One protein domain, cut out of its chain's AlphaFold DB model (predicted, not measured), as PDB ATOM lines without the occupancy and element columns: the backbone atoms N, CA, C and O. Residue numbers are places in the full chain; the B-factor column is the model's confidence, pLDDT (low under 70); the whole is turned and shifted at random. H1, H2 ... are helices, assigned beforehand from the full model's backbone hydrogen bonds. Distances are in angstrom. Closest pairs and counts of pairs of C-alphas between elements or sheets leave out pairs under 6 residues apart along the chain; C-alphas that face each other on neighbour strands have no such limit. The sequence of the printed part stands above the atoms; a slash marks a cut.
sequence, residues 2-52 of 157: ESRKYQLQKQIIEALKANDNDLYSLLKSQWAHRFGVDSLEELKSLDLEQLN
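This is residues 2 to 52 of the 157 residues of an uncharacterized protein of Prochlorococcus marinus (strain NATL1A) (UniProt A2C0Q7). Two long helices, H1 and H2, run side by side in opposite ways as a helical hairpin, and the shorter H3 folds back from the far end of H2 over one side of that pair. The last short helix, H4, follows on the same side of the hairpin, near H1. The printed part has 51 residues with four named helices, in the order H1, H2, H3, H4, and no named strand; its class is all helix. It is compact, with a radius of gyration of the C-alphas of 10.2 A, and rounded, spanning 26 by 23 by 19 A.

Start at H1, residues 4 to 17, and go on to H2, residues 21 to 35: these two touch at a shallow tilt of 19 degrees, opposite ways, and form a hairpin. Look at the C-alphas of Ala 15 and Tyr 24, their closest, 5.4 A apart. Next comes H3, residues 38 to 44, which touches H2 at residues 28 to 32 alone. The closest C-alphas of H2 and H3 are those of Ala 32 and Leu 40, 6.5 A apart; the two helices run opposite ways at a steep tilt of 39 degrees and form a second hairpin. H1 and H3 are close but not clearly touching, with the C-alphas of Gln 9 and Leu 43 the closest at 7.6 A. Last is H4, residues 48 to 52, which only just touches H1, at residues 10 to 13 alone, with 3 pairs of C-alphas within 8 A; the closest are those of Ile 13 and Leu 48, 6.5 A apart. H4 is apart from H2 and from H3. In H1 and H2 each O i to N i+4 pair is within hydrogen-bond range; in H3 it is 0 of 3, with 4 of 4 O i to N i+3 pairs, and in H4 0 of 1, with 1 of 2.

Find C-alpha 4 at (151.250, 139.374, 138.530); from there H1 runs 20.1 A to C-alpha 17. H2 begins at C-alpha 21, at (131.117, 132.446, 137.169), and covers 20.5 A to C-alpha 35. H3 runs 11.3 A from C-alpha 38 to C-alpha 44. H4 runs from C-alpha 48 to C-alpha 52, at (138.823, 147.097, 150.337).

The two C-alphas farthest apart are those of His 33 and Asn 52, at 27.2 A. The printed part has no cut, and its three links, H1 to H2, H2 to H3 and H3 to H4, are tight. In the B-factor column the mean pLDDT of the printed part is 88.0; look at residues 47 to 52 for the values under 70.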
ATOM      1  N   GLU A   2     152.723 146.004 141.287       72.56
ATOM      2  CA  GLU A   2     152.148 144.813 141.923       72.56
ATOM      3  C   GLU A   2     152.600 143.531 141.215       72.56
ATOM      4  O   GLU A   2     152.803 143.513 139.999       72.56
ATOM      5  N   SER A   3     152.752 142.445 141.979       88.88
ATOM      6  CA  SER A   3     153.057 141.126 141.421       88.88
ATOM      7  C   SER A   3     151.920 140.652 140.519       88.88
ATOM      8  O   SER A   3     150.745 140.819 140.843       88.88
ATOM      9  N   ARG A   4     152.256 139.969 139.419       91.56
ATOM     10  CA  ARG A   4     151.250 139.374 138.530       91.56
ATOM     11  C   ARG A   4     150.327 138.395 139.265       91.56
ATOM     12  O   ARG A   4     149.158 138.302 138.910       91.56
ATOM     13  N   LYS A   5     150.843 137.694 140.283       91.62
ATOM     14  CA  LYS A   5     150.057 136.796 141.145       91.62
ATOM     15  C   LYS A   5     148.991 137.584 141.912       91.62
ATOM     16  O   LYS A   5     147.818 137.244 141.838       91.62
ATOM     17  N   TYR A   6     149.378 138.697 142.531       91.38
ATOM     18  CA  TYR A   6     148.465 139.581 143.263       91.38
ATOM     19  C   TYR A   6     147.389 140.204 142.359       91.38
ATOM     20  O   TYR A   6     146.212 140.207 142.703       91.38
ATOM     21  N   GLN A   7     147.762 140.656 141.158       92.81
ATOM     22  CA  GLN A   7     146.795 141.180 140.186       92.81
ATOM     23  C   GLN A   7     145.739 140.139 139.805       92.81
ATOM     24  O   GLN A   7     144.552 140.447 139.757       92.81
ATOM     25  N   LEU A   8     146.167 138.898 139.547       94.44
ATOM     26  CA  LEU A   8     145.246 137.816 139.204       94.44
ATOM     27  C   LEU A   8     144.319 137.483 140.375       94.44
ATOM     28  O   LEU A   8     143.126 137.281 140.183       94.44
ATOM     29  N   GLN A   9     144.868 137.465 141.589       92.88
ATOM     30  CA  GLN A   9     144.117 137.245 142.820       92.88
ATOM     31  C   GLN A   9     143.016 138.300 142.990       92.88
ATOM     32  O   GLN A   9     141.870 137.960 143.274       92.88
ATOM     33  N   LYS A  10     143.347 139.572 142.742       92.31
ATOM     34  CA  LYS A  10     142.400 140.688 142.786       92.31
ATOM     35  C   LYS A  10     141.259 140.509 141.778       92.31
ATOM     36  O   LYS A  10     140.099 140.593 142.163       92.31
ATOM     37  N   GLN A  11     141.580 140.176 140.526       93.88
ATOM     38  CA  GLN A  11     140.582 139.922 139.477       93.88
ATOM     39  C   GLN A  11     139.653 138.751 139.825       93.88
ATOM     40  O   GLN A  11     138.455 138.814 139.567       93.88
ATOM     41  N   ILE A  12     140.187 137.690 140.439       94.12
ATOM     42  CA  ILE A  12     139.395 136.532 140.881       94.12
ATOM     43  C   ILE A  12     138.379 136.951 141.950       94.12
ATOM     44  O   ILE A  12     137.218 136.555 141.877       94.12
ATOM     45  N   ILE A  13     138.791 137.769 142.924       91.94
ATOM     46  CA  ILE A  13     137.879 138.280 143.954       91.94
ATOM     47  C   ILE A  13     136.836 139.224 143.337       91.94
ATOM     48  O   ILE A  13     135.667 139.162 143.709       91.94
ATOM     49  N   GLU A  14     137.223 140.084 142.393       92.12
ATOM     50  CA  GLU A  14     136.286 140.965 141.679       92.12
ATOM     51  C   GLU A  14     135.229 140.167 140.903       92.12
ATOM     52  O   GLU A  14     134.042 140.470 141.020       92.12
ATOM     53  N   ALA A  15     135.625 139.099 140.202       93.19
ATOM     54  CA  ALA A  15     134.698 138.200 139.512       93.19
ATOM     55  C   ALA A  15     133.729 137.503 140.485       93.19
ATOM     56  O   ALA A  15     132.530 137.435 140.222       93.19
ATOM     57  N   LEU A  16     134.222 137.062 141.652       90.81
ATOM     58  CA  LEU A  16     133.376 136.508 142.717       90.81
ATOM     59  C   LEU A  16     132.376 137.540 143.256       90.81
ATOM     60  O   LEU A  16     131.208 137.212 143.449       90.81
ATOM     61  N   LYS A  17     132.802 138.792 143.468       90.94
ATOM     62  CA  LYS A  17     131.918 139.887 143.911       90.94
ATOM     63  C   LYS A  17     130.866 140.247 142.862       90.94
ATOM     64  O   LYS A  17     129.738 140.564 143.227       90.94
ATOM     65  N   ALA A  18     131.225 140.186 141.582       92.12
ATOM     66  CA  ALA A  18     130.312 140.399 140.461       92.12
ATOM     67  C   ALA A  18     129.387 139.196 140.189       92.12
ATOM     68  O   ALA A  18     128.494 139.300 139.354       92.12
ATOM     69  N   ASN A  19     129.584 138.073 140.896       91.50
ATOM     70  CA  ASN A  19     128.896 136.802 140.668       91.50
ATOM     71  C   ASN A  19     129.022 136.302 139.212       91.50
ATOM     72  O   ASN A  19     128.122 135.645 138.688       91.50
ATOM     73  N   ASP A  20     130.145 136.621 138.560       94.81
ATOM     74  CA  ASP A  20     130.465 136.204 137.195       94.81
ATOM     75  C   ASP A  20     131.262 134.892 137.234       94.81
ATOM     76  O   ASP A  20     132.482 134.861 137.439       94.81
ATOM     77  N   ASN A  21     130.541 133.783 137.080       94.69
ATOM     78  CA  ASN A  21     131.117 132.446 137.169       94.69
ATOM     79  C   ASN A  21     131.988 132.078 135.954       94.69
ATOM     80  O   ASN A  21     132.940 131.299 136.093       94.69
ATOM     81  N   ASP A  22     131.697 132.642 134.781       96.19
ATOM     82  CA  ASP A  22     132.454 132.378 133.556       96.19
ATOM     83  C   ASP A  22     133.832 133.034 133.651       96.19
ATOM     84  O   ASP A  22     134.864 132.378 133.461       96.19
ATOM     85  N   LEU A  23     133.864 134.307 134.062       96.00
ATOM     86  CA  LEU A  23     135.106 135.031 134.310       96.00
ATOM     87  C   LEU A  23     135.908 134.398 135.451       96.00
ATOM     88  O   LEU A  23     137.125 134.237 135.337       96.00
ATOM     89  N   TYR A  24     135.244 133.989 136.534       94.69
ATOM     90  CA  TYR A  24     135.897 133.287 137.637       94.69
ATOM     91  C   TYR A  24     136.581 131.994 137.166       94.69
ATOM     92  O   TYR A  24     137.754 131.761 137.474       94.69
ATOM     93  N   SER A  25     135.883 131.175 136.376       95.00
ATOM     94  CA  SER A  25     136.409 129.913 135.843       95.00
ATOM     95  C   SER A  25     137.607 130.143 134.918       95.00
ATOM     96  O   SER A  25     138.634 129.464 135.046       95.00
ATOM     97  N   LEU A  26     137.526 131.156 134.048       97.44
ATOM     98  CA  LEU A  26     138.628 131.575 133.186       97.44
ATOM     99  C   LEU A  26     139.858 131.983 134.008       97.44
ATOM    100  O   LEU A  26     140.947 131.441 133.807       97.44
ATOM    101  N   LEU A  27     139.695 132.890 134.972       96.69
ATOM    102  CA  LEU A  27     140.802 133.378 135.795       96.69
ATOM    103  C   LEU A  27     141.420 132.267 136.654       96.69
ATOM    104  O   LEU A  27     142.641 132.218 136.818       96.69
ATOM    105  N   LYS A  28     140.603 131.329 137.142       95.00
ATOM    106  CA  LYS A  28     141.062 130.152 137.885       95.00
ATOM    107  C   LYS A  28     141.903 129.215 137.016       95.00
ATOM    108  O   LYS A  28     142.961 128.762 137.454       95.00
ATOM    109  N   SER A  29     141.488 128.964 135.773       96.06
ATOM    110  CA  SER A  29     142.293 128.185 134.822       96.06
ATOM    111  C   SER A  29     143.623 128.878 134.504       96.06
ATOM    112  O   SER A  29     144.678 128.241 134.496       96.06
ATOM    113  N   GLN A  30     143.605 130.206 134.351       96.50
ATOM    114  CA  GLN A  30     144.805 131.001 134.121       96.50
ATOM    115  C   GLN A  30     145.752 130.974 135.328       96.50
ATOM    116  O   GLN A  30     146.972 130.959 135.145       96.50
ATOM    117  N   TRP A  31     145.213 130.960 136.547       96.25
ATOM    118  CA  TRP A  31     145.993 130.790 137.769       96.25
ATOM    119  C   TRP A  31     146.688 129.431 137.789       96.25
ATOM    120  O   TRP A  31     147.911 129.381 137.891       96.25
ATOM    121  N   ALA A  32     145.931 128.345 137.604       95.69
ATOM    122  CA  ALA A  32     146.467 126.986 137.597       95.69
ATOM    123  C   ALA A  32     147.536 126.788 136.510       95.69
ATOM    124  O   ALA A  32     148.576 126.190 136.768       95.69
ATOM    125  N   HIS A  33     147.329 127.354 135.319       96.81
ATOM    126  CA  HIS A  33     148.312 127.316 134.236       96.81
ATOM    127  C   HIS A  33     149.623 128.036 134.597       96.81
ATOM    128  O   HIS A  33     150.699 127.626 134.174       96.81
ATOM    129  N   ARG A  34     149.552 129.138 135.355       95.12
ATOM    130  CA  ARG A  34     150.728 129.964 135.688       95.12
ATOM    131  C   ARG A  34     151.454 129.509 136.951       95.12
ATOM    132  O   ARG A  34     152.669 129.657 137.020       95.12
ATOM    133  N   PHE A  35     150.716 129.023 137.942       94.19
ATOM    134  CA  PHE A  35     151.218 128.776 139.296       94.19
ATOM    135  C   PHE A  35     151.059 127.317 139.746       94.19
ATOM    136  O   PHE A  35     151.497 126.968 140.837       94.19
ATOM    137  N   GLY A  36     150.481 126.456 138.904       94.44
ATOM    138  CA  GLY A  36     150.218 125.052 139.208       94.44
ATOM    139  C   GLY A  36     148.857 124.835 139.869       94.44
ATOM    140  O   GLY A  36     148.282 125.740 140.476       94.44
ATOM    141  N   VAL A  37     148.335 123.615 139.755       92.69
ATOM    142  CA  VAL A  37     147.032 123.229 140.323       92.69
ATOM    143  C   VAL A  37     147.048 123.301 141.852       92.69
ATOM    144  O   VAL A  37     146.067 123.743 142.443       92.69
ATOM    145  N   ASP A  38     148.174 122.972 142.486       91.69
ATOM    146  CA  ASP A  38     148.330 122.994 143.948       91.69
ATOM    147  C   ASP A  38     148.120 124.401 144.529       91.69
ATOM    148  O   ASP A  38     147.518 124.583 145.583       91.69
ATOM    149  N   SER A  39     148.518 125.433 143.778       90.75
ATOM    150  CA  SER A  39     148.350 126.832 144.182       90.75
ATOM    151  C   SER A  39     146.890 127.312 144.189       90.75
ATOM    152  O   SER A  39     146.617 128.427 144.627       90.75
ATOM    153  N   LEU A  40     145.936 126.507 143.703       88.75
ATOM    154  CA  LEU A  40     144.506 126.819 143.798       88.75
ATOM    155  C   LEU A  40     143.993 126.761 145.237       88.75
ATOM    156  O   LEU A  40     142.955 127.351 145.532       88.75
ATOM    157  N   GLU A  41     144.681 126.051 146.131       89.12
ATOM    158  CA  GLU A  41     144.305 126.005 147.542       89.12
ATOM    159  C   GLU A  41     144.439 127.379 148.211       89.12
ATOM    160  O   GLU A  41     143.572 127.762 148.993       89.12
ATOM    161  N   GLU A  42     145.417 128.186 147.782       87.19
ATOM    162  CA  GLU A  42     145.581 129.581 148.214       87.19
ATOM    163  C   GLU A  42     144.361 130.453 147.863       87.19
ATOM    164  O   GLU A  42     144.053 131.418 148.565       87.19
ATOM    165  N   LEU A  43     143.633 130.100 146.794       84.94
ATOM    166  CA  LEU A  43     142.411 130.799 146.401       84.94
ATOM    167  C   LEU A  43     141.227 130.470 147.321       84.94
ATOM    168  O   LEU A  43     140.299 131.264 147.431       84.94
ATOM    169  N   LYS A  44     141.220 129.307 147.985       81.81
ATOM    170  CA  LYS A  44     140.140 128.944 148.921       81.81
ATOM    171  C   LYS A  44     140.206 129.763 150.205       81.81
ATOM    172  O   LYS A  44     139.178 130.030 150.812       81.81
ATOM    173  N   SER A  45     141.412 130.171 150.593       75.38
ATOM    174  CA  SER A  45     141.668 131.063 151.724       75.38
ATOM    175  C   SER A  45     141.496 132.548 151.386       75.38
ATOM    176  O   SER A  45     141.912 133.395 152.174       75.38
ATOM    177  N   LEU A  46     140.932 132.889 150.219       74.44
ATOM    178  CA  LEU A  46     140.737 134.284 149.838       74.44
ATOM    179  C   LEU A  46     139.686 134.950 150.716       74.44
ATOM    180  O   LEU A  46     138.494 134.666 150.620       74.44
ATOM    181  N   ASP A  47     140.153 135.886 151.525       67.94
ATOM    182  CA  ASP A  47     139.307 136.787 152.282       67.94
ATOM    183  C   ASP A  47     138.765 137.892 151.355       67.94
ATOM    184  O   ASP A  47     139.521 138.696 150.797       67.94
ATOM    185  N   LEU A  48     137.441 137.921 151.159       65.88
ATOM    186  CA  LEU A  48     136.759 138.898 150.299       65.88
ATOM    187  C   LEU A  48     136.912 140.344 150.812       65.88
ATOM    188  O   LEU A  48     136.714 141.296 150.039       65.88
ATOM    189  N   GLU A  49     137.284 140.516 152.083       61.75
ATOM    190  CA  GLU A  49     137.499 141.814 152.725       61.75
ATOM    191  C   GLU A  49     138.837 142.464 152.330       61.75
ATOM    192  O   GLU A  49     138.939 143.695 152.321       61.75
ATOM    193  N   GLN A  50     139.835 141.685 151.888       58.12
ATOM    194  CA  GLN A  50     141.170 142.200 151.527       58.12
ATOM    195  C   GLN A  50     141.160 143.174 150.339       58.12
ATOM    196  O   GLN A  50     142.074 143.986 150.199       58.12
ATOM    197  N   LEU A  51     140.122 143.146 149.498       53.91
ATOM    198  CA  LEU A  51     140.025 144.026 148.329       53.91
ATOM    199  C   LEU A  51     139.677 145.484 148.679       53.91
ATOM    200  O   LEU A  51     139.810 146.357 147.826       53.91
ATOM    201  N   ASN A  52     139.210 145.750 149.903       57.12
ATOM    202  CA  ASN A  52     138.823 147.097 150.337       57.12
ATOM    203  C   ASN A  52     140.023 147.957 150.758       57.12
ATOM    204  O   ASN A  52     139.847 149.117 151.126       57.12
TER     205      ASN A  52